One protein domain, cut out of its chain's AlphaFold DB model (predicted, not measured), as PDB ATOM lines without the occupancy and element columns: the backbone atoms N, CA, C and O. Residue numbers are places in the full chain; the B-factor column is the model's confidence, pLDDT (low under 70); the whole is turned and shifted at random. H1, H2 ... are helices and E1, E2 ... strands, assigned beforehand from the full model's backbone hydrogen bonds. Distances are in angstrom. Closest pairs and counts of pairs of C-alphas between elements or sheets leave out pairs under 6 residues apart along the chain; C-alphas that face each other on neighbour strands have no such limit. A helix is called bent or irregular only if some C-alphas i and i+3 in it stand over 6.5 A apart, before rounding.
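Overview. This is residues 21 to 42, 58 to 66 and 194 to 297 of the 297 residues of an uncharacterized protein of Alysiella crassa (UniProt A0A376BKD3). One twisted sheet, E1 to E6, has helices H1 and H2 packed over one face, two layers in all; the separately printed residues 58 to 66 pass over the other face. The 135 printed residues run H1, E1 to E6, H2, and the class is mixed, helices and strands. The strands form an antiparallel meander, each the neighbour of the one before, in the order E1 E2 E3 E4 E5 E6. The whole is compact, with a radius of gyration of the C-alphas of 14.4 A and spans of 43 by 36 by 27 A.

Along the chain. H1, residues 23 to 40, begins at C-alpha (67.124, 37.925, 71.886) and is 26.6 A long. E1 is residues 194 to 201, E2 204 to 210, E3 216 to 222, E4 229 to 234, E5 240 to 249, 26.9 A, and E6 252 to 259. H2, residues 272 to 293, 33.1 A, ends at C-alpha (77.496, 44.804, 75.156). H2 has a kink of 26 degrees near residue 287 and is only just irregular: C-alphas 286 and 289 are 6.9 A apart.

Arrangement. E1 and E6 are the edge strands. Hairpins join E1 and E2, N 197 to O 208 2.9 A; E2 and E3, N 207 to O 220 2.9 A; E3 and E4, N 219 to O 232 2.8 A; E4 and E5, N 231 to O 244 2.9 A; E5 and E6, N 245 to O 256 2.9 A; these atoms are within hydrogen-bond range. H1 and H2 are on the same face of the sheet. The closest C-alphas of H1 and E6, Val 37 and Pro 253, are 6.2 A apart. H2 runs across the strands at 70 degrees to E2 on the local plane, at a height over the sheet of 8.4 A; its closest C-alphas to E5, Phe 281 and Gly 242, are 6.0 A apart. With its residues 285 to 293 alone, H2 touches H1, opposite ways at a steep tilt of 39 degrees; their closest C-alphas, Ile 34 and Pro 289, are 6.0 A apart. Every O i to N i+4 pair is within hydrogen-bond range in H1, and 16 of 18 in H2.

Size, cuts and confidence. The C-alphas farthest apart, Gly 21 and Asp 272, are 44.8 A apart. Residues 43 to 57 and 67 to 193 are not printed, with C-alpha gaps of 26.7 A and 12.6 A. The link E6 to H2 is long. Mean pLDDT of the printed part is 79.0; 27 residues are under 70, among them 21 to 27, 36 to 42 and 59 to 66.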
ATOM      1  N   GLY A  21      60.552  36.053  75.283       44.22
ATOM      2  CA  GLY A  21      61.591  35.120  74.819       44.22
ATOM      3  C   GLY A  21      62.388  35.702  73.653       44.22
ATOM      4  O   GLY A  21      62.657  34.983  72.687       44.22
ATOM      5  N   GLY A  22      62.628  37.017  73.693       57.31
ATOM      6  CA  GLY A  22      63.373  37.757  72.677       57.31
ATOM      7  C   GLY A  22      64.883  37.617  72.862       57.31
ATOM      8  O   GLY A  22      65.360  37.239  73.931       57.31
ATOM      9  N   VAL A  23      65.649  37.923  71.815       57.81
ATOM     10  CA  VAL A  23      67.124  37.925  71.886       57.81
ATOM     11  C   VAL A  23      67.612  38.996  72.865       57.81
ATOM     12  O   VAL A  23      68.555  38.747  73.612       57.81
ATOM     13  N   ASP A  24      66.925  40.137  72.909       67.12
ATOM     14  CA  ASP A  24      67.268  41.298  73.737       67.12
ATOM     15  C   ASP A  24      67.247  40.951  75.241       67.12
ATOM     16  O   ASP A  24      68.169  41.291  75.984       67.12
ATOM     17  N   ASP A  25      66.259  40.155  75.670       67.50
ATOM     18  CA  ASP A  25      66.150  39.656  77.047       67.50
ATOM     19  C   ASP A  25      67.354  38.778  77.433       67.50
ATOM     20  O   ASP A  25      67.887  38.882  78.542       67.50
ATOM     21  N   VAL A  26      67.823  37.934  76.505       64.56
ATOM     22  CA  VAL A  26      68.979  37.050  76.721       64.56
ATOM     23  C   VAL A  26      70.276  37.854  76.837       64.56
ATOM     24  O   VAL A  26      71.085  37.571  77.728       64.56
ATOM     25  N   VAL A  27      70.479  38.861  75.974       67.81
ATOM     26  CA  VAL A  27      71.672  39.724  76.026       67.81
ATOM     27  C   VAL A  27      71.724  40.462  77.360       67.81
ATOM     28  O   VAL A  27      72.728  40.377  78.067       67.81
ATOM     29  N   HIS A  28      70.634  41.124  77.756       71.25
ATOM     30  CA  HIS A  28      70.594  41.908  78.988       71.25
ATOM     31  C   HIS A  28      70.826  41.061  80.246       71.25
ATOM     32  O   HIS A  28      71.582  41.463  81.139       71.25
ATOM     33  N   LEU A  29      70.223  39.870  80.311       67.94
ATOM     34  CA  LEU A  29      70.382  38.942  81.429       67.94
ATOM     35  C   LEU A  29      71.840  38.491  81.589       67.94
ATOM     36  O   LEU A  29      72.416  38.577  82.678       67.94
ATOM     37  N   ILE A  30      72.469  38.077  80.487       70.94
ATOM     38  CA  ILE A  30      73.855  37.601  80.498       70.94
ATOM     39  C   ILE A  30      74.843  38.759  80.711       70.94
ATOM     40  O   ILE A  30      75.806  38.610  81.468       70.94
ATOM     41  N   SER A  31      74.578  39.941  80.153       73.19
ATOM     42  CA  SER A  31      75.317  41.174  80.451       73.19
ATOM     43  C   SER A  31      75.333  41.482  81.953       73.19
ATOM     44  O   SER A  31      76.383  41.818  82.513       73.19
ATOM     45  N   GLY A  32      74.189  41.350  82.634       74.12
ATOM     46  CA  GLY A  32      74.091  41.504  84.088       74.12
ATOM     47  C   GLY A  32      74.929  40.469  84.846       74.12
ATOM     48  O   GLY A  32      75.717  40.826  85.726       74.12
ATOM     49  N   LEU A  33      74.823  39.201  84.450       74.06
ATOM     50  CA  LEU A  33      75.562  38.081  85.036       74.06
ATOM     51  C   LEU A  33      77.088  38.276  84.948       74.06
ATOM     52  O   LEU A  33      77.805  38.137  85.941       74.06
ATOM     53  N   ILE A  34      77.597  38.650  83.771       71.81
ATOM     54  CA  ILE A  34      79.033  38.851  83.532       71.81
ATOM     55  C   ILE A  34      79.576  40.021  84.375       71.81
ATOM     56  O   ILE A  34      80.690  39.945  84.907       71.81
ATOM     57  N   LYS A  35      78.792  41.092  84.564       73.81
ATOM     58  CA  LYS A  35      79.177  42.221  85.433       73.81
ATOM     59  C   LYS A  35      79.360  41.788  86.894       73.81
ATOM     60  O   LYS A  35      80.280  42.283  87.546       73.81
ATOM     61  N   LEU A  36      78.552  40.848  87.393       69.56
ATOM     62  CA  LEU A  36      78.695  40.304  88.752       69.56
ATOM     63  C   LEU A  36      79.984  39.488  88.911       69.56
ATOM     64  O   LEU A  36      80.693  39.655  89.903       69.56
ATOM     65  N   VAL A  37      80.343  38.671  87.914       65.56
ATOM     66  CA  VAL A  37      81.609  37.910  87.907       65.56
ATOM     67  C   VAL A  37      82.821  38.841  88.021       65.56
ATOM     68  O   VAL A  37      83.721  38.587  88.823       65.56
ATOM     69  N   LYS A  38      82.817  39.965  87.293       60.09
ATOM     70  CA  LYS A  38      83.889  40.979  87.338       60.09
ATOM     71  C   LYS A  38      84.087  41.596  88.731       60.09
ATOM     72  O   LYS A  38      85.201  41.996  89.062       60.09
ATOM     73  N   LEU A  39      83.027  41.698  89.537       48.25
ATOM     74  CA  LEU A  39      83.078  42.259  90.894       48.25
ATOM     75  C   LEU A  39      83.560  41.242  91.941       48.25
ATOM     76  O   LEU A  39      84.116  41.646  92.958       48.25
ATOM     77  N   GLY A  40      83.369  39.940  91.700       48.56
ATOM     78  CA  GLY A  40      83.770  38.864  92.614       48.56
ATOM     79  C   GLY A  40      85.218  38.380  92.458       48.56
ATOM     80  O   GLY A  40      85.739  37.729  93.357       48.56
ATOM     81  N   SER A  41      85.897  38.700  91.351       48.50
ATOM     82  CA  SER A  41      87.251  38.205  91.048       48.50
ATOM     83  C   SER A  41      88.394  38.994  91.713       48.50
ATOM     84  O   SER A  41      89.545  38.898  91.280       48.50
ATOM     85  N   SER A  42      88.118  39.800  92.743       35.69
ATOM     86  CA  SER A  42      89.155  40.479  93.529       35.69
ATOM     87  C   SER A  42      89.861  39.479  94.452       35.69
ATOM     88  O   SER A  42      89.379  39.240  95.550       35.69
ATOM     89  N   PRO A  58      86.335  19.717  78.558       72.81
ATOM     90  CA  PRO A  58      85.315  19.405  77.567       72.81
ATOM     91  C   PRO A  58      85.981  19.201  76.205       72.81
ATOM     92  O   PRO A  58      86.815  20.004  75.785       72.81
ATOM     93  N   ALA A  59      85.622  18.117  75.516       62.22
ATOM     94  CA  ALA A  59      86.137  17.866  74.179       62.22
ATOM     95  C   ALA A  59      85.581  18.934  73.213       62.22
ATOM     96  O   ALA A  59      84.372  19.194  73.259       62.22
ATOM     97  N   PRO A  60      86.401  19.530  72.324       53.03
ATOM     98  CA  PRO A  60      85.954  20.569  71.387       53.03
ATOM     99  C   PRO A  60      84.741  20.145  70.542       53.03
ATOM    100  O   PRO A  60      83.869  20.944  70.234       53.03
ATOM    101  N   GLU A  61      84.629  18.852  70.242       51.00
ATOM    102  CA  GLU A  61      83.523  18.222  69.511       51.00
ATOM    103  C   GLU A  61      82.182  18.153  70.270       51.00
ATOM    104  O   GLU A  61      81.141  17.927  69.657       51.00
ATOM    105  N   THR A  62      82.171  18.380  71.588       49.44
ATOM    106  CA  THR A  62      80.932  18.467  72.393       49.44
ATOM    107  C   THR A  62      80.322  19.868  72.397       49.44
ATOM    108  O   THR A  62      79.152  20.042  72.749       49.44
ATOM    109  N   MET A  63      81.081  20.870  71.946       57.38
ATOM    110  CA  MET A  63      80.608  22.233  71.726       57.38
ATOM    111  C   MET A  63      79.851  22.282  70.405       57.38
ATOM    112  O   MET A  63      80.381  22.689  69.373       57.38
ATOM    113  N   THR A  64      78.598  21.830  70.408       52.28
ATOM    114  CA  THR A  64      77.770  21.950  69.206       52.28
ATOM    115  C   THR A  64      77.353  23.413  69.060       52.28
ATOM    116  O   THR A  64      76.271  23.804  69.490       52.28
ATOM    117  N   VAL A  65      78.212  24.240  68.462       56.28
ATOM    118  CA  VAL A  65      77.758  25.479  67.828       56.28
ATOM    119  C   VAL A  65      76.779  25.039  66.759       56.28
ATOM    120  O   VAL A  65      77.148  24.282  65.860       56.28
ATOM    121  N   VAL A  66      75.518  25.438  66.881       57.22
ATOM    122  CA  VAL A  66      74.529  25.154  65.844       57.22
ATOM    123  C   VAL A  66      74.891  26.050  64.664       57.22
ATOM    124  O   VAL A  66      74.671  27.260  64.758       57.22
ATOM    125  N   LEU A 194      80.908  36.478  61.491       89.50
ATOM    126  CA  LEU A 194      80.107  35.962  62.599       89.50
ATOM    127  C   LEU A 194      80.921  36.087  63.890       89.50
ATOM    128  O   LEU A 194      81.951  35.431  64.031       89.50
ATOM    129  N   VAL A 195      80.458  36.924  64.815       90.69
ATOM    130  CA  VAL A 195      81.140  37.173  66.096       90.69
ATOM    131  C   VAL A 195      80.429  36.521  67.268       90.69
ATOM    132  O   VAL A 195      81.069  36.189  68.265       90.69
ATOM    133  N   ALA A 196      79.118  36.302  67.151       90.88
ATOM    134  CA  ALA A 196      78.363  35.625  68.186       90.88
ATOM    135  C   ALA A 196      77.137  34.892  67.652       90.88
ATOM    136  O   ALA A 196      76.555  35.250  66.626       90.88
ATOM    137  N   GLN A 197      76.704  33.895  68.413       88.38
ATOM    138  CA  GLN A 197      75.382  33.301  68.296       88.38
ATOM    139  C   GLN A 197      74.722  33.220  69.661       88.38
ATOM    140  O   GLN A 197      75.399  33.094  70.680       88.38
ATOM    141  N   MET A 198      73.396  33.272  69.675       86.44
ATOM    142  CA  MET A 198      72.623  33.225  70.908       86.44
ATOM    143  C   MET A 198      71.382  32.374  70.730       86.44
ATOM    144  O   MET A 198      70.761  32.390  69.670       86.44
ATOM    145  N   GLY A 199      70.982  31.649  71.765       82.69
ATOM    146  CA  GLY A 199      69.720  30.925  71.734       82.69
ATOM    147  C   GLY A 199      69.466  30.098  72.978       82.69
ATOM    148  O   GLY A 199      70.209  30.157  73.960       82.69
ATOM    149  N   ASN A 200      68.398  29.309  72.918       80.88
ATOM    150  CA  ASN A 200      68.032  28.396  73.990       80.88
ATOM    151  C   ASN A 200      68.563  26.989  73.711       80.88
ATOM    152  O   ASN A 200      68.271  26.397  72.669       80.88
ATOM    153  N   VAL A 201      69.298  26.428  74.672       78.00
ATOM    154  CA  VAL A 201      69.729  25.023  74.665       78.00
ATOM    155  C   VAL A 201      69.058  24.318  75.834       78.00
ATOM    156  O   VAL A 201      69.464  24.448  76.989       78.00
ATOM    157  N   GLY A 202      67.985  23.584  75.535       81.69
ATOM    158  CA  GLY A 202      67.101  23.051  76.568       81.69
ATOM    159  C   GLY A 202      66.484  24.190  77.381       81.69
ATOM    160  O   GLY A 202      65.796  25.041  76.828       81.69
ATOM    161  N   ASP A 203      66.757  24.204  78.684       81.50
ATOM    162  CA  ASP A 203      66.261  25.219  79.620       81.50
ATOM    163  C   ASP A 203      67.234  26.384  79.850       81.50
ATOM    164  O   ASP A 203      66.940  27.268  80.653       81.50
ATOM    165  N   ALA A 204      68.400  26.367  79.201       83.94
ATOM    166  CA  ALA A 204      69.432  27.373  79.392       83.94
ATOM    167  C   ALA A 204      69.440  28.405  78.262       83.94
ATOM    168  O   ALA A 204      69.219  28.080  77.091       83.94
ATOM    169  N   ASN A 205      69.756  29.640  78.629       85.50
ATOM    170  CA  ASN A 205      70.143  30.702  77.720       85.50
ATOM    171  C   ASN A 205      71.643  30.588  77.441       85.50
ATOM    172  O   ASN A 205      72.439  30.464  78.374       85.50
ATOM    173  N   VAL A 206      72.035  30.606  76.167       85.38
ATOM    174  CA  VAL A 206      73.432  30.420  75.762       85.38
ATOM    175  C   VAL A 206      73.863  31.510  74.789       85.38
ATOM    176  O   VAL A 206      73.159  31.792  73.820       85.38
ATOM    177  N   ILE A 207      75.042  32.085  75.037       88.19
ATOM    178  CA  ILE A 207      75.798  32.905  74.084       88.19
ATOM    179  C   ILE A 207      77.077  32.160  73.727       88.19
ATOM    180  O   ILE A 207      77.836  31.775  74.616       88.19
ATOM    181  N   TRP A 208      77.341  32.015  72.434       90.19
ATOM    182  CA  TRP A 208      78.641  31.626  71.901       90.19
ATOM    183  C   TRP A 208      79.303  32.858  71.303       90.19
ATOM    184  O   TRP A 208      78.770  33.438  70.364       90.19
ATOM    185  N   LEU A 209      80.457  33.244  71.833       91.62
ATOM    186  CA  LEU A 209      81.343  34.243  71.244       91.62
ATOM    187  C   LEU A 209      82.399  33.521  70.420       91.62
ATOM    188  O   LEU A 209      82.915  32.489  70.860       91.62
ATOM    189  N   LEU A 210      82.728  34.052  69.248       90.69
ATOM    190  CA  LEU A 210      83.612  33.404  68.286       90.69
ATOM    191  C   LEU A 210      84.903  34.198  68.077       90.69
ATOM    192  O   LEU A 210      84.922  35.428  68.103       90.69
ATOM    193  N   TYR A 211      85.988  33.472  67.835       91.50
ATOM    194  CA  TYR A 211      87.201  34.019  67.253       91.50
ATOM    195  C   TYR A 211      86.999  34.344  65.767       91.50
ATOM    196  O   TYR A 211      86.107  33.787  65.121       91.50
ATOM    197  N   PRO A 212      87.875  35.174  65.171       90.19
ATOM    198  CA  PRO A 212      87.802  35.483  63.749       90.19
ATOM    199  C   PRO A 212      87.880  34.255  62.823       90.19
ATOM    200  O   PRO A 212      87.278  34.219  61.750       90.19
ATOM    201  N   ASN A 213      88.600  33.214  63.234       87.69
ATOM    202  CA  ASN A 213      88.681  31.958  62.487       87.69
ATOM    203  C   ASN A 213      87.393  31.102  62.574       87.69
ATOM    204  O   ASN A 213      87.334  30.037  61.963       87.69
ATOM    205  N   GLY A 214      86.376  31.551  63.319       85.88
ATOM    206  CA  GLY A 214      85.100  30.869  63.521       85.88
ATOM    207  C   GLY A 214      85.081  29.859  64.671       85.88
ATOM    208  O   GLY A 214      84.032  29.263  64.914       85.88
ATOM    209  N   THR A 215      86.191  29.645  65.390       87.88
ATOM    210  CA  THR A 215      86.194  28.779  66.578       87.88
ATOM    211  C   THR A 215      85.529  29.480  67.760       87.88
ATOM    212  O   THR A 215      85.524  30.707  67.858       87.88
ATOM    213  N   VAL A 216      84.930  28.712  68.673       90.19
ATOM    214  CA  VAL A 216      84.332  29.281  69.888       90.19
ATOM    215  C   VAL A 216      85.439  29.871  70.744       90.19
ATOM    216  O   VAL A 216      86.388  29.178  71.083       90.19
ATOM    217  N   LYS A 217      85.289  31.137  71.121       92.31
ATOM    218  CA  LYS A 217      86.109  31.824  72.119       92.31
ATOM    219  C   LYS A 217      85.570  31.597  73.521       92.31
ATOM    220  O   LYS A 217      86.325  31.281  74.440       92.31
ATOM    221  N   ALA A 218      84.262  31.767  73.691       92.19
ATOM    222  CA  ALA A 218      83.598  31.527  74.959       92.19
ATOM    223  C   ALA A 218      82.152  31.081  74.759       92.19
ATOM    224  O   ALA A 218      81.455  31.584  73.883       92.19
ATOM    225  N   GLN A 219      81.693  30.181  75.620       91.12
ATOM    226  CA  GLN A 219      80.285  29.892  75.825       91.12
ATOM    227  C   GLN A 219      79.873  30.442  77.189       91.12
ATOM    228  O   GLN A 219      80.448  30.067  78.212       91.12
ATOM    229  N   VAL A 220      78.862  31.303  77.210       89.81
ATOM    230  CA  VAL A 220      78.237  31.796  78.439       89.81
ATOM    231  C   VAL A 220      76.855  31.181  78.538       89.81
ATOM    232  O   VAL A 220      76.049  31.306  77.625       89.81
ATOM    233  N   THR A 221      76.608  30.461  79.622       87.56
ATOM    234  CA  THR A 221      75.373  29.727  79.883       87.56
ATOM    235  C   THR A 221      74.741  30.248  81.161       87.56
ATOM    236  O   THR A 221      75.377  30.260  82.214       87.56
ATOM    237  N   GLU A 222      73.480  30.644  81.060       86.69
ATOM    238  CA  GLU A 222      72.633  31.051  82.175       86.69
ATOM    239  C   GLU A 222      71.450  30.082  82.246       86.69
ATOM    240  O   GLU A 222      70.788  29.808  81.243       86.69
ATOM    241  N   ASN A 223      71.239  29.468  83.412       85.06
ATOM    242  CA  ASN A 223      70.132  28.539  83.617       85.06
ATOM    243  C   ASN A 223      69.179  29.099  84.677       85.06
ATOM    244  O   ASN A 223      69.405  28.902  85.879       85.06
ATOM    245  N   PRO A 224      68.075  29.737  84.258       80.25
ATOM    246  CA  PRO A 224      67.182  30.419  85.183       80.25
ATOM    247  C   PRO A 224      66.429  29.441  86.095       80.25
ATOM    248  O   PRO A 224      65.996  29.813  87.182       80.25
ATOM    249  N   LYS A 225      66.274  28.167  85.696       83.75
ATOM    250  CA  LYS A 225      65.515  27.180  86.481       83.75
ATOM    251  C   LYS A 225      66.250  26.688  87.719       83.75
ATOM    252  O   LYS A 225      65.607  26.335  88.704       83.75
ATOM    253  N   ASN A 226      67.575  26.589  87.658       83.69
ATOM    254  CA  ASN A 226      68.378  26.023  88.745       83.69
ATOM    255  C   ASN A 226      69.514  26.943  89.213       83.69
ATOM    256  O   ASN A 226      70.286  26.536  90.080       83.69
ATOM    257  N   ASN A 227      69.600  28.162  88.665       82.06
ATOM    258  CA  ASN A 227      70.625  29.157  88.979       82.06
ATOM    259  C   ASN A 227      72.061  28.627  88.777       82.06
ATOM    260  O   ASN A 227      72.995  29.114  89.410       82.06
ATOM    261  N   ASN A 228      72.253  27.605  87.934       84.19
ATOM    262  CA  ASN A 228      73.578  27.127  87.555       84.19
ATOM    263  C   ASN A 228      74.033  27.861  86.299       84.19
ATOM    264  O   ASN A 228      73.480  27.664  85.217       84.19
ATOM    265  N   ASN A 229      75.084  28.650  86.447       87.38
ATOM    266  CA  ASN A 229      75.672  29.411  85.363       87.38
ATOM    267  C   ASN A 229      77.071  28.885  85.064       87.38
ATOM    268  O   ASN A 229      77.775  28.403  85.957       87.38
ATOM    269  N   GLU A 230      77.479  28.983  83.807       87.69
ATOM    270  CA  GLU A 230      78.800  28.555  83.367       87.69
ATOM    271  C   GLU A 230      79.353  29.529  82.333       87.69
ATOM    272  O   GLU A 230      78.678  29.895  81.376       87.69
ATOM    273  N   ILE A 231      80.604  29.936  82.524       89.69
ATOM    274  CA  ILE A 231      81.422  30.531  81.473       89.69
ATOM    275  C   ILE A 231      82.495  29.511  81.141       89.69
ATOM    276  O   ILE A 231      83.263  29.127  82.018       89.69
ATOM    277  N   LEU A 232      82.567  29.099  79.885       90.88
ATOM    278  CA  LEU A 232      83.586  28.193  79.385       90.88
ATOM    279  C   LEU A 232      84.357  28.900  78.276       90.88
ATOM    280  O   LEU A 232      83.766  29.313  77.285       90.88
ATOM    281  N   ALA A 233      85.659  29.077  78.468       92.19
ATOM    282  CA  ALA A 233      86.538  29.756  77.528       92.19
ATOM    283  C   ALA A 233      87.469  28.765  76.835       92.19
ATOM    284  O   ALA A 233      87.894  27.762  77.418       92.19
ATOM    285  N   PHE A 234      87.845  29.114  75.616       92.38
ATOM    286  CA  PHE A 234      88.702  28.327  74.744       92.38
ATOM    287  C   PHE A 234      89.857  29.174  74.235       92.38
ATOM    288  O   PHE A 234      89.832  30.401  74.310       92.38
ATOM    289  N   ARG A 235      90.878  28.497  73.721       93.50
ATOM    290  CA  ARG A 235      91.927  29.101  72.903       93.50
ATOM    291  C   ARG A 235      91.489  29.121  71.443       93.50
ATOM    292  O   ARG A 235      90.553  28.431  71.049       93.50
ATOM    293  N   GLU A 236      92.206  29.881  70.625       91.69
ATOM    294  CA  GLU A 236      91.909  30.026  69.194       91.69
ATOM    295  C   GLU A 236      92.024  28.702  68.415       91.69
ATOM    296  O   GLU A 236      91.300  28.500  67.438       91.69
ATOM    297  N   ASP A 237      92.863  27.775  68.894       90.44
ATOM    298  CA  ASP A 237      92.987  26.401  68.380       90.44
ATOM    299  C   ASP A 237      91.817  25.475  68.772       90.44
ATOM    300  O   ASP A 237      91.772  24.321  68.346       90.44
ATOM    301  N   GLY A 238      90.863  25.970  69.568       88.25
ATOM    302  CA  GLY A 238      89.693  25.237  70.049       88.25
ATOM    303  C   GLY A 238      89.918  24.441  71.337       88.25
ATOM    304  O   GLY A 238      88.963  23.865  71.856       88.25
ATOM    305  N   SER A 239      91.134  24.402  71.891       90.94
ATOM    306  CA  SER A 239      91.391  23.741  73.177       90.94
ATOM    307  C   SER A 239      90.744  24.503  74.339       90.94
ATOM    308  O   SER A 239      90.729  25.737  74.370       90.94
ATOM    309  N   ALA A 240      90.214  23.778  75.328       90.94
ATOM    310  CA  ALA A 240      89.620  24.394  76.512       90.94
ATOM    311  C   ALA A 240      90.682  25.162  77.314       90.94
ATOM    312  O   ALA A 240      91.747  24.631  77.638       90.94
ATOM    313  N   LEU A 241      90.388  26.417  77.646       92.50
ATOM    314  CA  LEU A 241      91.259  27.276  78.444       92.50
ATOM    315  C   LEU A 241      90.886  27.201  79.925       92.50
ATOM    316  O   LEU A 241      91.736  26.950  80.780       92.50
ATOM    317  N   GLY A 242      89.605  27.401  80.225       88.88
ATOM    318  CA  GLY A 242      89.114  27.429  81.594       88.88
ATOM    319  C   GLY A 242      87.601  27.525  81.675       88.88
ATOM    320  O   GLY A 242      86.940  27.930  80.720       88.88
ATOM    321  N   SER A 243      87.053  27.141  82.822       88.38
ATOM    322  CA  SER A 243      85.629  27.265  83.120       88.38
ATOM    323  C   SER A 243      85.425  27.953  84.455       88.38
ATOM    324  O   SER A 243      86.177  27.702  85.395       88.38
ATOM    325  N   LEU A 244      84.377  28.757  84.551       86.00
ATOM    326  CA  LEU A 244      83.846  29.279  85.796       86.00
ATOM    327  C   LEU A 244      82.393  28.833  85.904       86.00
ATOM    328  O   LEU A 244      81.539  29.312  85.160       86.00
ATOM    329  N   ARG A 245      82.113  27.930  86.843       85.00
ATOM    330  CA  ARG A 245      80.753  27.506  87.187       85.00
ATOM    331  C   ARG A 245      80.334  28.188  88.461       85.00
ATOM    332  O   ARG A 245      81.056  28.108  89.450       85.00
ATOM    333  N   PHE A 246      79.187  28.840  88.456       80.50
ATOM    334  CA  PHE A 246      78.778  29.655  89.586       80.50
ATOM    335  C   PHE A 246      77.265  29.768  89.700       80.50
ATOM    336  O   PHE A 246      76.521  29.632  88.730       80.50
ATOM    337  N   ARG A 247      76.827  30.051  90.920       82.50
ATOM    338  CA  ARG A 247      75.468  30.456  91.257       82.50
ATOM    339  C   ARG A 247      75.494  31.884  91.760       82.50
ATOM    340  O   ARG A 247      76.524  32.348  92.251       82.50
ATOM    341  N   ILE A 248      74.367  32.571  91.661       78.44
ATOM    342  CA  ILE A 248      74.194  33.864  92.320       78.44
ATOM    343  C   ILE A 248      73.552  33.628  93.688       78.44
ATOM    344  O   ILE A 248      72.422  33.147  93.770       78.44
ATOM    345  N   GLU A 249      74.281  33.943  94.758       79.94
ATOM    346  CA  GLU A 249      73.804  33.887  96.141       79.94
ATOM    347  C   GLU A 249      73.730  35.312  96.709       79.94
ATOM    348  O   GLU A 249      74.747  35.950  96.995       79.94
ATOM    349  N   GLY A 250      72.511  35.845  96.836       78.31
ATOM    350  CA  GLY A 250      72.318  37.277  97.082       78.31
ATOM    351  C   GLY A 250      72.885  38.100  95.921       78.31
ATOM    352  O   GLY A 250      72.546  37.844  94.773       78.31
ATOM    353  N   ASP A 251      73.786  39.040  96.215       69.06
ATOM    354  CA  ASP A 251      74.456  39.873  95.200       69.06
ATOM    355  C   ASP A 251      75.843  39.339  94.792       69.06
ATOM    356  O   ASP A 251      76.639  40.061  94.187       69.06
ATOM    357  N   LYS A 252      76.193  38.100  95.172       69.38
ATOM    358  CA  LYS A 252      77.543  37.556  94.971       69.38
ATOM    359  C   LYS A 252      77.533  36.301  94.101       69.38
ATOM    360  O   LYS A 252      76.765  35.380  94.378       69.38
ATOM    361  N   PRO A 253      78.420  36.211  93.096       71.31
ATOM    362  CA  PRO A 253      78.684  34.945  92.437       71.31
ATOM    363  C   PRO A 253      79.491  34.040  93.377       71.31
ATOM    364  O   PRO A 253      80.553  34.427  93.865       71.31
ATOM    365  N   VAL A 254      78.994  32.828  93.614       73.88
ATOM    366  CA  VAL A 254      79.693  31.769  94.352       73.88
ATOM    367  C   VAL A 254      79.900  30.607  93.399       73.88
ATOM    368  O   VAL A 254      78.950  30.106  92.797       73.88
ATOM    369  N   GLY A 255      81.149  30.196  93.213       76.50
ATOM    370  CA  GLY A 255      81.477  29.248  92.165       76.50
ATOM    371  C   GLY A 255      82.863  28.645  92.266       76.50
ATOM    372  O   GLY A 255      83.659  28.993  93.135       76.50
ATOM    373  N   ALA A 256      83.127  27.737  91.337       75.94
ATOM    374  CA  ALA A 256      84.384  27.033  91.191       75.94
ATOM    375  C   ALA A 256      84.961  27.274  89.794       75.94
ATOM    376  O   ALA A 256      84.228  27.391  88.807       75.94
ATOM    377  N   MET A 257      86.289  27.313  89.726       81.75
ATOM    378  CA  MET A 257      87.039  27.502  88.492       81.75
ATOM    379  C   MET A 257      87.864  26.258  88.169       81.75
ATOM    380  O   MET A 257      88.498  25.696  89.059       81.75
ATOM    381  N   ALA A 258      87.910  25.901  86.888       84.75
ATOM    382  CA  ALA A 258      88.901  24.988  86.329       84.75
ATOM    383  C   ALA A 258      89.729  25.675  85.262       84.75
ATOM    384  O   ALA A 258      89.235  26.555  84.559       84.75
ATOM    385  N   LEU A 259      90.955  25.195  85.108       87.06
ATOM    386  CA  LEU A 259      91.887  25.600  84.072       87.06
ATOM    387  C   LEU A 259      92.494  24.340  83.455       87.06
ATOM    388  O   LEU A 259      92.708  23.348  84.158       87.06
ATOM    389  N   TRP A 260      92.792  24.393  82.161       89.69
ATOM    390  CA  TRP A 260      93.372  23.265  81.433       89.69
ATOM    391  C   TRP A 260      94.555  23.703  80.582       89.69
ATOM    392  O   TRP A 260      94.576  24.814  80.054       89.69
ATOM    393  N   HIS A 261      95.531  22.814  80.421       90.06
ATOM    394  CA  HIS A 261      96.553  22.910  79.381       90.06
ATOM    395  C   HIS A 261      95.926  22.669  77.994       90.06
ATOM    396  O   HIS A 261      94.819  22.139  77.887       90.06
ATOM    397  N   SER A 262      96.620  23.042  76.914       90.00
ATOM    398  CA  SER A 262      96.120  22.857  75.537       90.00
ATOM    399  C   SER A 262      95.928  21.389  75.145       90.00
ATOM    400  O   SER A 262      95.095  21.083  74.299       90.00
ATOM    401  N   ASP A 263      96.643  20.471  75.800       88.56
ATOM    402  CA  ASP A 263      96.463  19.021  75.653       88.56
ATOM    403  C   ASP A 263      95.264  18.459  76.447       88.56
ATOM    404  O   ASP A 263      95.010  17.255  76.419       88.56
ATOM    405  N   GLY A 264      94.522  19.317  77.155       85.44
ATOM    406  CA  GLY A 264      93.329  18.959  77.921       85.44
ATOM    407  C   GLY A 264      93.596  18.483  79.350       85.44
ATOM    408  O   GLY A 264      92.636  18.206  80.075       85.44
ATOM    409  N   ARG A 265      94.858  18.403  79.799       87.56
ATOM    410  CA  ARG A 265      95.171  18.090  81.203       87.56
ATOM    411  C   ARG A 265      94.752  19.234  82.122       87.56
ATOM    412  O   ARG A 265      94.981  20.402  81.810       87.56
ATOM    413  N   SER A 266      94.158  18.901  83.265       85.31
ATOM    414  CA  SER A 266      93.790  19.882  84.290       85.31
ATOM    415  C   SER A 266      95.032  20.543  84.889       85.31
ATOM    416  O   SER A 266      96.045  19.887  85.129       85.31
ATOM    417  N   VAL A 267      94.944  21.843  85.161       82.62
ATOM    418  CA  VAL A 267      95.958  22.570  85.927       82.62
ATOM    419  C   VAL A 267      95.739  22.268  87.410       82.62
ATOM    420  O   VAL A 267      94.770  22.726  88.010       82.62
ATOM    421  N   GLU A 268      96.640  21.489  88.004       78.00
ATOM    422  CA  GLU A 268      96.531  21.056  89.408       78.00
ATOM    423  C   GLU A 268      97.079  22.087  90.408       78.00
ATOM    424  O   GLU A 268      96.720  22.074  91.585       78.00
ATOM    425  N   SER A 269      97.950  23.001  89.961       72.31
ATOM    426  CA  SER A 269      98.502  24.068  90.801       72.31
ATOM    427  C   SER A 269      98.811  25.330  89.994       72.31
ATOM    428  O   SER A 269      99.162  25.260  88.818       72.31
ATOM    429  N   LEU A 270      98.721  26.497  90.636       71.75
ATOM    430  CA  LEU A 270      99.115  27.785  90.053       71.75
ATOM    431  C   LEU A 270     100.632  28.013  90.207       71.75
ATOM    432  O   LEU A 270     101.073  28.983  90.829       71.75
ATOM    433  N   ASN A 271     101.432  27.087  89.672       73.00
ATOM    434  CA  ASN A 271     102.859  27.298  89.399       73.00
ATOM    435  C   ASN A 271     103.032  28.280  88.217       73.00
ATOM    436  O   ASN A 271     102.068  28.935  87.834       73.00
ATOM    437  N   ASP A 272     104.229  28.442  87.651       70.12
ATOM    438  CA  ASP A 272     104.454  29.464  86.613       70.12
ATOM    439  C   ASP A 272     103.559  29.258  85.371       70.12
ATOM    440  O   ASP A 272     102.839  30.184  84.992       70.12
ATOM    441  N   ASP A 273     103.469  28.031  84.844       76.69
ATOM    442  CA  ASP A 273     102.570  27.692  83.727       76.69
ATOM    443  C   ASP A 273     101.085  27.856  84.112       76.69
ATOM    444  O   ASP A 273     100.281  28.418  83.365       76.69
ATOM    445  N   GLY A 274     100.700  27.402  85.311       74.38
ATOM    446  CA  GLY A 274      99.329  27.526  85.809       74.38
ATOM    447  C   GLY A 274      98.899  28.980  86.037       74.38
ATOM    448  O   GLY A 274      97.744  29.334  85.785       74.38
ATOM    449  N   LYS A 275      99.820  29.852  86.468       78.69
ATOM    450  CA  LYS A 275      99.590  31.300  86.600       78.69
ATOM    451  C   LYS A 275      99.373  31.945  85.244       78.69
ATOM    452  O   LYS A 275      98.476  32.777  85.132       78.69
ATOM    453  N   GLU A 276     100.159  31.575  84.238       85.31
ATOM    454  CA  GLU A 276      99.990  32.100  82.885       85.31
ATOM    455  C   GLU A 276      98.615  31.720  82.317       85.31
ATOM    456  O   GLU A 276      97.865  32.593  81.880       85.31
ATOM    457  N   ILE A 277      98.224  30.445  82.417       84.38
ATOM    458  CA  ILE A 277      96.897  29.972  81.985       84.38
ATOM    459  C   ILE A 277      95.784  30.707  82.748       84.38
ATOM    460  O   ILE A 277      94.804  31.158  82.150       84.38
ATOM    461  N   GLY A 278      95.949  30.896  84.059       81.50
ATOM    462  CA  GLY A 278      95.021  31.678  84.874       81.50
ATOM    463  C   GLY A 278      94.907  33.137  84.417       81.50
ATOM    464  O   GLY A 278      93.802  33.672  84.336       81.50
ATOM    465  N   GLN A 279      96.021  33.782  84.060       86.00
ATOM    466  CA  GLN A 279      96.026  35.145  83.520       86.00
ATOM    467  C   GLN A 279      95.330  35.228  82.159       86.00
ATOM    468  O   GLN A 279      94.548  36.157  81.944       86.00
ATOM    469  N   GLN A 280      95.555  34.254  81.271       89.75
ATOM    470  CA  GLN A 280      94.860  34.160  79.985       89.75
ATOM    471  C   GLN A 280      93.344  34.032  80.189       89.75
ATOM    472  O   GLN A 280      92.575  34.789  79.597       89.75
ATOM    473  N   PHE A 281      92.901  33.142  81.084       88.50
ATOM    474  CA  PHE A 281      91.478  32.982  81.386       88.50
ATOM    475  C   PHE A 281      90.864  34.271  81.955       88.50
ATOM    476  O   PHE A 281      89.814  34.724  81.500       88.50
ATOM    477  N   GLN A 282      91.558  34.935  82.882       84.81
ATOM    478  CA  GLN A 282      91.125  36.226  83.424       84.81
ATOM    479  C   GLN A 282      91.074  37.335  82.364       84.81
ATOM    480  O   GLN A 282      90.218  38.218  82.442       84.81
ATOM    481  N   ALA A 283      91.965  37.315  81.371       88.62
ATOM    482  CA  ALA A 283      91.920  38.255  80.257       88.62
ATOM    483  C   ALA A 283      90.647  38.067  79.420       88.62
ATOM    484  O   ALA A 283      89.987  39.061  79.114       88.62
ATOM    485  N   VAL A 284      90.252  36.818  79.138       89.38
ATOM    486  CA  VAL A 284      88.977  36.518  78.466       89.38
ATOM    487  C   VAL A 284      87.808  37.060  79.288       89.38
ATOM    488  O   VAL A 284      87.038  37.868  78.775       89.38
ATOM    489  N   LEU A 285      87.718  36.720  80.580       84.69
ATOM    490  CA  LEU A 285      86.624  37.175  81.453       84.69
ATOM    491  C   LEU A 285      86.480  38.706  81.504       84.69
ATOM    492  O   LEU A 285      85.367  39.222  81.585       84.69
ATOM    493  N   LYS A 286      87.592  39.445  81.436       85.00
ATOM    494  CA  LYS A 286      87.584  40.917  81.420       85.00
ATOM    495  C   LYS A 286      87.055  41.512  80.113       85.00
ATOM    496  O   LYS A 286      86.566  42.640  80.150       85.00
ATOM    497  N   GLN A 287      87.174  40.794  78.998       88.38
ATOM    498  CA  GLN A 287      86.712  41.232  77.675       88.38
ATOM    499  C   GLN A 287      85.221  40.954  77.460       88.38
ATOM    500  O   GLN A 287      84.542  41.776  76.848       88.38
ATOM    501  N   LEU A 288      84.701  39.858  78.033       86.62
ATOM    502  CA  LEU A 288      83.310  39.422  77.855       86.62
ATOM    503  C   LEU A 288      82.249  40.525  78.040       86.62
ATOM    504  O   LEU A 288      81.369  40.602  77.187       86.62
ATOM    505  N   PRO A 289      82.289  41.398  79.075       84.56
ATOM    506  CA  PRO A 289      81.252  42.417  79.225       84.56
ATOM    507  C   PRO A 289      81.163  43.362  78.024       84.56
ATOM    508  O   PRO A 289      80.065  43.743  77.639       84.56
ATOM    509  N   ASN A 290      82.304  43.732  77.438       85.31
ATOM    510  CA  ASN A 290      82.335  44.641  76.296       85.31
ATOM    511  C   ASN A 290      81.893  43.923  75.015       85.31
ATOM    512  O   ASN A 290      81.195  44.511  74.201       85.31
ATOM    513  N   GLU A 291      82.287  42.659  74.848       87.56
ATOM    514  CA  GLU A 291      81.902  41.854  73.681       87.56
ATOM    515  C   GLU A 291      80.404  41.569  73.655       87.56
ATOM    516  O   GLU A 291      79.797  41.680  72.599       87.56
ATOM    517  N   VAL A 292      79.801  41.265  74.809       83.06
ATOM    518  CA  VAL A 292      78.349  41.062  74.911       83.06
ATOM    519  C   VAL A 292      77.596  42.385  74.766       83.06
ATOM    520  O   VAL A 292      76.582  42.419  74.081       83.06
ATOM    521  N   GLN A 293      78.103  43.482  75.337       80.75
ATOM    522  CA  GLN A 293      77.496  44.804  75.156       80.75
ATOM    523  C   GLN A 293      77.495  45.242  73.682       80.75
ATOM    524  O   GLN A 293      76.521  45.819  73.222       80.75
ATOM    525  N   ALA A 294      78.545  44.922  72.923       80.44
ATOM    526  CA  ALA A 294      78.614  45.228  71.493       80.44
ATOM    527  C   ALA A 294      77.621  44.423  70.628       80.44
ATOM    528  O   ALA A 294      77.552  44.656  69.425       80.44
ATOM    529  N   LEU A 295      76.884  43.463  71.207       78.44
ATOM    530  CA  LEU A 295      75.773  42.771  70.541       78.44
ATOM    531  C   LEU A 295      74.438  43.526  70.686       78.44
ATOM    532  O   LEU A 295      73.466  43.142  70.041       78.44
ATOM    533  N   GLU A 296      74.373  44.551  71.546       66.56
ATOM    534  CA  GLU A 296      73.188  45.405  71.747       66.56
ATOM    535  C   GLU A 296      73.120  46.573  70.731       66.56
ATOM    536  O   GLU A 296      72.102  47.262  70.667       66.56
ATOM    537  N   GLU A 297      74.188  46.806  69.952       55.12
ATOM    538  CA  GLU A 297      74.365  47.935  69.009       55.12
ATOM    539  C   GLU A 297      74.126  47.548  67.535       55.12
ATOM    540  O   GLU A 297      73.539  48.377  66.792       55.12
TER     541      GLU A 297